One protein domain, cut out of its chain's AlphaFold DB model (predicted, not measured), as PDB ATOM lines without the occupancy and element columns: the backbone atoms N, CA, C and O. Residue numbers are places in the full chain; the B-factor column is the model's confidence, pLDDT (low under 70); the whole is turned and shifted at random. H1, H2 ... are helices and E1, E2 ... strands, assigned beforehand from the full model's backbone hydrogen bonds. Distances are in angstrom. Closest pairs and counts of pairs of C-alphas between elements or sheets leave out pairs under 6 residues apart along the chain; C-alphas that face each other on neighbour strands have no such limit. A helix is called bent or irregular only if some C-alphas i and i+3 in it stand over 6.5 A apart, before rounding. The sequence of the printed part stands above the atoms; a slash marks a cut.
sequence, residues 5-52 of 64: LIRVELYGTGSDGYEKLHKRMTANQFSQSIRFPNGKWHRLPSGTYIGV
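What this domain is: This is residues 5 to 52 of the 64 residues of an uncharacterized protein of Xenorhabdus nematophila F1 (UniProt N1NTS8). Two small two-stranded ribbons and one helix follow each other along a rod: the E2 and E3 hairpin toward one end, the pair E1 and E4 in the middle, and helix H1 toward the other end. Residues 11 to 17, of which 15 to 17 belong to H1, stick out at the helix end, and the turn between E2 and E3 makes the opposite tip. The printed part has 48 residues with one named helix and four named strands, in the order E1, H1, E2, E3, E4; the class is mixed, helices and strands, and each of the two sheets, E1 - E4 and E2 - E3, is antiparallel. The whole is only just loose, close to compact, with a radius of gyration of the C-alphas of 11.6 A and spans of 37 by 18 by 14 A.

How they stand to each other: E1, residues 5 to 7, and E4, residues 48 to 51, are antiparallel neighbours, with 147 degrees between their N-to-C directions. N 6 and O 49 are within hydrogen-bond range at 2.8 A, and so are N 49 and O 6 at 2.8 A. The closest C-alphas of H1, residues 15 to 27, and E4 are those of Met 25 and Tyr 49, 7.7 A apart. In H1 every O i to N i+4 pair is within hydrogen-bond range. E2, residues 33 to 35, and E3, residues 41 to 43, form an antiparallel hairpin, with 154 degrees between their directions. N 34 and O 42 are 2.9 A apart, and N 42 and O 34 are 2.8 A apart, both within hydrogen-bond range. Between the two sheets, the closest C-alphas of E2 and E4 are those of Ile 34 and Ile 50, 7.0 A apart. E1 and E2 are apart, as are E1 and E3, H1 and E3, and E3 and E4.

Where its parts are: E1 begins at C-alpha 5, at (40.184, -20.013, 14.650), and is 6.8 A long from first to last C-alpha. H1 is 18.5 A long, from C-alpha 15 at (52.834, -2.030, 13.929) to C-alpha 27; it is not bent. E2 is 6.9 A long and E3 6.7 A. E4, the longest strand with 4 residues, is 10.2 A long and ends at C-alpha 51, at (42.610, -21.582, 8.788).

The domain as a whole: The two C-alphas farthest apart are those of Gly 12 and Asn 38, at 37.6 A, while the C-alphas of Leu 5 and Val 52, first and last printed, are 9.0 A apart. The printed part has no cut. The links H1 to E2, E2 to E3 and E3 to E4 are tight, the link E1 to H1 is short, and no link is long. The mean pLDDT of the printed part is 83.0, and residue 13 is under 70.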
ATOM      1  N   LEU A   5      40.056 -21.425  14.319       85.19
ATOM      2  CA  LEU A   5      40.184 -20.013  14.650       85.19
ATOM      3  C   LEU A   5      41.408 -19.842  15.543       85.19
ATOM      4  O   LEU A   5      41.512 -20.467  16.595       85.19
ATOM      5  N   ILE A   6      42.338 -19.002  15.107       85.81
ATOM      6  CA  ILE A   6      43.586 -18.715  15.804       85.81
ATOM      7  C   ILE A   6      43.578 -17.241  16.180       85.81
ATOM      8  O   ILE A   6      43.379 -16.385  15.321       85.81
ATOM      9  N   ARG A   7      43.828 -16.937  17.453       87.31
ATOM     10  CA  ARG A   7      44.082 -15.576  17.922       87.31
ATOM     11  C   ARG A   7      45.529 -15.476  18.383       87.31
ATOM     12  O   ARG A   7      45.973 -16.275  19.199       87.31
ATOM     13  N   VAL A   8      46.254 -14.514  17.831       84.06
ATOM     14  CA  VAL A   8      47.645 -14.227  18.161       84.06
ATOM     15  C   VAL A   8      47.707 -12.860  18.815       84.06
ATOM     16  O   VAL A   8      47.279 -11.864  18.234       84.06
ATOM     17  N   GLU A   9      48.259 -12.832  20.021       82.12
ATOM     18  CA  GLU A   9      48.500 -11.611  20.776       82.12
ATOM     19  C   GLU A   9      49.992 -11.304  20.717       82.12
ATOM     20  O   GLU A   9      50.834 -12.107  21.116       82.12
ATOM     21  N   LEU A  10      50.317 -10.156  20.132       77.25
ATOM     22  CA  LEU A  10      51.680  -9.661  20.044       77.25
ATOM     23  C   LEU A  10      51.888  -8.624  21.147       77.25
ATOM     24  O   LEU A  10      51.166  -7.631  21.203       77.25
ATOM     25  N   TYR A  11      52.884  -8.844  22.002       75.50
ATOM     26  CA  TYR A  11      53.258  -7.919  23.072       75.50
ATOM     27  C   TYR A  11      54.585  -7.244  22.736       75.50
ATOM     28  O   TYR A  11      55.535  -7.905  22.324       75.50
ATOM     29  N   GLY A  12      54.654  -5.920  22.890       72.88
ATOM     30  CA  GLY A  12      55.891  -5.145  22.711       72.88
ATOM     31  C   GLY A  12      56.391  -5.012  21.268       72.88
ATOM     32  O   GLY A  12      57.341  -4.278  21.019       72.88
ATOM     33  N   THR A  13      55.748  -5.666  20.300       67.19
ATOM     34  CA  THR A  13      56.012  -5.452  18.878       67.19
ATOM     35  C   THR A  13      54.981  -4.451  18.372       67.19
ATOM     36  O   THR A  13      53.790  -4.753  18.396       67.19
ATOM     37  N   GLY A  14      55.403  -3.255  17.965       75.50
ATOM     38  CA  GLY A  14      54.498  -2.257  17.389       75.50
ATOM     39  C   GLY A  14      53.846  -2.718  16.075       75.50
ATOM     40  O   GLY A  14      53.734  -3.909  15.776       75.50
ATOM     41  N   SER A  15      53.453  -1.764  15.237       77.81
ATOM     42  CA  SER A  15      52.834  -2.030  13.929       77.81
ATOM     43  C   SER A  15      53.662  -2.955  13.019       77.81
ATOM     44  O   SER A  15      53.088  -3.779  12.314       77.81
ATOM     45  N   ASP A  16      54.996  -2.899  13.081       83.38
ATOM     46  CA  ASP A  16      55.888  -3.745  12.267       83.38
ATOM     47  C   ASP A  16      55.748  -5.252  12.568       83.38
ATOM     48  O   ASP A  16      55.690  -6.090  11.662       83.38
ATOM     49  N   GLY A  17      55.604  -5.609  13.850       83.00
ATOM     50  CA  GLY A  17      55.426  -7.002  14.263       83.00
ATOM     51  C   GLY A  17      54.108  -7.586  13.764       83.00
ATOM     52  O   GLY A  17      54.064  -8.738  13.321       83.00
ATOM     53  N   TYR A  18      53.053  -6.765  13.768       84.31
ATOM     54  CA  TYR A  18      51.758  -7.135  13.210       84.31
ATOM     55  C   TYR A  18      51.846  -7.400  11.706       84.31
ATOM     56  O   TYR A  18      51.382  -8.441  11.248       84.31
ATOM     57  N   GLU A  19      52.496  -6.518  10.945       85.44
ATOM     58  CA  GLU A  19      52.652  -6.672   9.495       85.44
ATOM     59  C   GLU A  19      53.427  -7.946   9.136       85.44
ATOM     60  O   GLU A  19      53.052  -8.690   8.224       85.44
ATOM     61  N   LYS A  20      54.492  -8.254   9.885       87.19
ATOM     62  CA  LYS A  20      55.278  -9.479   9.691       87.19
ATOM     63  C   LYS A  20      54.472 -10.735  10.019       87.19
ATOM     64  O   LYS A  20      54.545 -11.718   9.278       87.19
ATOM     65  N   LEU A  21      53.692 -10.709  11.101       85.94
ATOM     66  CA  LEU A  21      52.768 -11.788  11.446       85.94
ATOM     67  C   LEU A  21      51.711 -11.968  10.351       85.94
ATOM     68  O   LEU A  21      51.500 -13.089   9.896       85.94
ATOM     69  N   HIS A  22      51.093 -10.876   9.907       86.19
ATOM     70  CA  HIS A  22      50.052 -10.883   8.887       86.19
ATOM     71  C   HIS A  22      50.565 -11.491   7.580       86.19
ATOM     72  O   HIS A  22      49.969 -12.433   7.060       86.19
ATOM     73  N   LYS A  23      51.737 -11.054   7.102       88.19
ATOM     74  CA  LYS A  23      52.391 -11.624   5.911       88.19
ATOM     75  C   LYS A  23      52.633 -13.128   6.046       88.19
ATOM     76  O   LYS A  23      52.357 -13.878   5.111       88.19
ATOM     77  N   ARG A  24      53.114 -13.593   7.207       87.38
ATOM     78  CA  ARG A  24      53.342 -15.028   7.458       87.38
ATOM     79  C   ARG A  24      52.040 -15.820   7.522       87.38
ATOM     80  O   ARG A  24      52.003 -16.934   7.010       87.38
ATOM     81  N   MET A  25      50.993 -15.280   8.137       86.31
ATOM     82  CA  MET A  25      49.688 -15.937   8.219       86.31
ATOM     83  C   MET A  25      49.065 -16.090   6.831       86.31
ATOM     84  O   MET A  25      48.709 -17.202   6.447       86.31
ATOM     85  N   THR A  26      49.062 -15.021   6.033       85.12
ATOM     86  CA  THR A  26      48.583 -15.049   4.646       85.12
ATOM     87  C   THR A  26      49.375 -16.045   3.789       85.12
ATOM     88  O   THR A  26      48.780 -16.809   3.031       85.12
ATOM     89  N   ALA A  27      50.702 -16.127   3.959       86.06
ATOM     90  CA  ALA A  27      51.538 -17.123   3.274       86.06
ATOM     91  C   ALA A  27      51.220 -18.576   3.677       86.06
ATOM     92  O   ALA A  27      51.385 -19.490   2.875       86.06
ATOM     93  N   ASN A  28      50.735 -18.794   4.901       83.31
ATOM     94  CA  ASN A  28      50.291 -20.101   5.394       83.31
ATOM     95  C   ASN A  28      48.795 -20.367   5.126       83.31
ATOM     96  O   ASN A  28      48.218 -21.261   5.738       83.31
ATOM     97  N   GLN A  29      48.169 -19.610   4.217       83.19
ATOM     98  CA  GLN A  29      46.752 -19.733   3.841       83.19
ATOM     99  C   GLN A  29      45.764 -19.430   4.978       83.19
ATOM    100  O   GLN A  29      44.595 -19.820   4.917       83.19
ATOM    101  N   PHE A  30      46.205 -18.700   6.002       86.19
ATOM    102  CA  PHE A  30      45.307 -18.152   7.005       86.19
ATOM    103  C   PHE A  30      44.723 -16.830   6.516       86.19
ATOM    104  O   PHE A  30      45.437 -15.971   6.002       86.19
ATOM    105  N   SER A  31      43.418 -16.651   6.702       83.94
ATOM    106  CA  SER A  31      42.701 -15.446   6.285       83.94
ATOM    107  C   SER A  31      42.091 -14.735   7.485       83.94
ATOM    108  O   SER A  31      41.595 -15.365   8.414       83.94
ATOM    109  N   GLN A  32      42.086 -13.406   7.457       87.38
ATOM    110  CA  GLN A  32      41.356 -12.584   8.428       87.38
ATOM    111  C   GLN A  32      39.881 -12.392   8.018       87.38
ATOM    112  O   GLN A  32      39.118 -11.718   8.704       87.38
ATOM    113  N   SER A  33      39.455 -12.979   6.901       85.00
ATOM    114  CA  SER A  33      38.089 -12.863   6.395       85.00
ATOM    115  C   SER A  33      37.421 -14.225   6.341       85.00
ATOM    116  O   SER A  33      37.966 -15.169   5.767       85.00
ATOM    117  N   ILE A  34      36.218 -14.310   6.907       85.81
ATOM    118  CA  ILE A  34      35.418 -15.535   6.926       85.81
ATOM    119  C   ILE A  34      34.095 -15.307   6.222       85.81
ATOM    120  O   ILE A  34      33.459 -14.264   6.383       85.81
ATOM    121  N   ARG A  35      33.677 -16.298   5.437       83.06
ATOM    122  CA  ARG A  35      32.343 -16.323   4.851       83.06
ATOM    123  C   ARG A  35      31.451 -17.159   5.751       83.06
ATOM    124  O   ARG A  35      31.680 -18.355   5.914       83.06
ATOM    125  N   PHE A  36      30.449 -16.524   6.344       78.00
ATOM    126  CA  PHE A  36      29.432 -17.248   7.097       78.00
ATOM    127  C   PHE A  36      28.491 -17.996   6.139       78.00
ATOM    128  O   PHE A  36      28.356 -17.596   4.979       78.00
ATOM    129  N   PRO A  37      27.791 -19.044   6.609       74.81
ATOM    130  CA  PRO A  37      26.802 -19.774   5.809       74.81
ATOM    131  C   PRO A  37      25.667 -18.878   5.285       74.81
ATOM    132  O   PRO A  37      25.068 -19.182   4.263       74.81
ATOM    133  N   ASN A  38      25.449 -17.716   5.907       78.12
ATOM    134  CA  ASN A  38      24.570 -16.648   5.423       78.12
ATOM    135  C   ASN A  38      25.136 -15.876   4.200       78.12
ATOM    136  O   ASN A  38      24.690 -14.787   3.863       78.12
ATOM    137  N   GLY A  39      26.217 -16.350   3.577       82.00
ATOM    138  CA  GLY A  39      26.839 -15.725   2.406       82.00
ATOM    139  C   GLY A  39      27.603 -14.424   2.674       82.00
ATOM    140  O   GLY A  39      28.370 -14.004   1.808       82.00
ATOM    141  N   LYS A  40      27.453 -13.819   3.859       85.25
ATOM    142  CA  LYS A  40      28.110 -12.569   4.251       85.25
ATOM    143  C   LYS A  40      29.579 -12.791   4.613       85.25
ATOM    144  O   LYS A  40      29.929 -13.723   5.342       85.25
ATOM    145  N   TRP A  41      30.428 -11.895   4.120       84.69
ATOM    146  CA  TRP A  41      31.827 -11.803   4.516       84.69
ATOM    147  C   TRP A  41      31.958 -10.997   5.802       84.69
ATOM    148  O   TRP A  41      31.409  -9.902   5.923       84.69
ATOM    149  N   HIS A  42      32.699 -11.545   6.755       85.19
ATOM    150  CA  HIS A  42      33.023 -10.891   8.011       85.19
ATOM    151  C   HIS A  42      34.534 -10.767   8.132       85.19
ATOM    152  O   HIS A  42      35.266 -11.743   7.955       85.19
ATOM    153  N   ARG A  43      34.984  -9.553   8.442       85.88
ATOM    154  CA  ARG A  43      36.379  -9.268   8.750       85.88
ATOM    155  C   ARG A  43      36.601  -9.479  10.241       85.88
ATOM    156  O   ARG A  43      35.898  -8.895  11.063       85.88
ATOM    157  N   LEU A  44      37.555 -10.335  10.568       85.62
ATOM    158  CA  LEU A  44      37.927 -10.650  11.936       85.62
ATOM    159  C   LEU A  44      38.756  -9.510  12.551       85.62
ATOM    160  O   LEU A  44      39.410  -8.757  11.817       85.62
ATOM    161  N   PRO A  45      38.761  -9.373  13.888       83.62
ATOM    162  CA  PRO A  45      39.630  -8.429  14.583       83.62
ATOM    163  C   PRO A  45      41.110  -8.677  14.272       83.62
ATOM    164  O   PRO A  45      41.510  -9.795  13.942       83.62
ATOM    165  N   SER A  46      41.934  -7.638  14.409       80.00
ATOM    166  CA  SER A  46      43.389  -7.753  14.278       80.00
ATOM    167  C   SER A  46      43.931  -8.865  15.179       80.00
ATOM    168  O   SER A  46      43.542  -8.987  16.339       80.00
ATOM    169  N   GLY A  47      44.802  -9.707  14.624       80.06
ATOM    170  CA  GLY A  47      45.379 -10.847  15.339       80.06
ATOM    171  C   GLY A  47      44.500 -12.096  15.333       80.06
ATOM    172  O   GLY A  47      44.952 -13.134  15.795       80.06
ATOM    173  N   THR A  48      43.280 -12.043  14.787       87.62
ATOM    174  CA  THR A  48      42.417 -13.222  14.638       87.62
ATOM    175  C   THR A  48      42.409 -13.711  13.196       87.62
ATOM    176  O   THR A  48      42.123 -12.955  12.271       87.62
ATOM    177  N   TYR A  49      42.680 -14.995  13.010       88.19
ATOM    178  CA  TYR A  49      42.811 -15.636  11.713       88.19
ATOM    179  C   TYR A  49      42.007 -16.931  11.672       88.19
ATOM    180  O   TYR A  49      41.945 -17.668  12.657       88.19
ATOM    181  N   ILE A  50      41.414 -17.229  10.520       88.00
ATOM    182  CA  ILE A  50      40.844 -18.538  10.228       88.00
ATOM    183  C   ILE A  50      41.811 -19.336   9.360       88.00
ATOM    184  O   ILE A  50      42.426 -18.797   8.438       88.00
ATOM    185  N   GLY A  51      41.926 -20.625   9.640       83.75
ATOM    186  CA  GLY A  51      42.610 -21.582   8.788       83.75
ATOM    187  C   GLY A  51      41.674 -22.723   8.459       83.75
ATOM    188  O   GLY A  51      41.053 -23.304   9.351       83.75
ATOM    189  N   VAL A  52      41.585 -23.060   7.180       76.38
ATOM    190  CA  VAL A  52      41.016 -24.340   6.776       76.38
ATOM    191  C   VAL A  52      42.178 -25.320   6.635       76.38
ATOM    192  O   VAL A  52      43.125 -25.024   5.905       76.38
TER     193      VAL A  52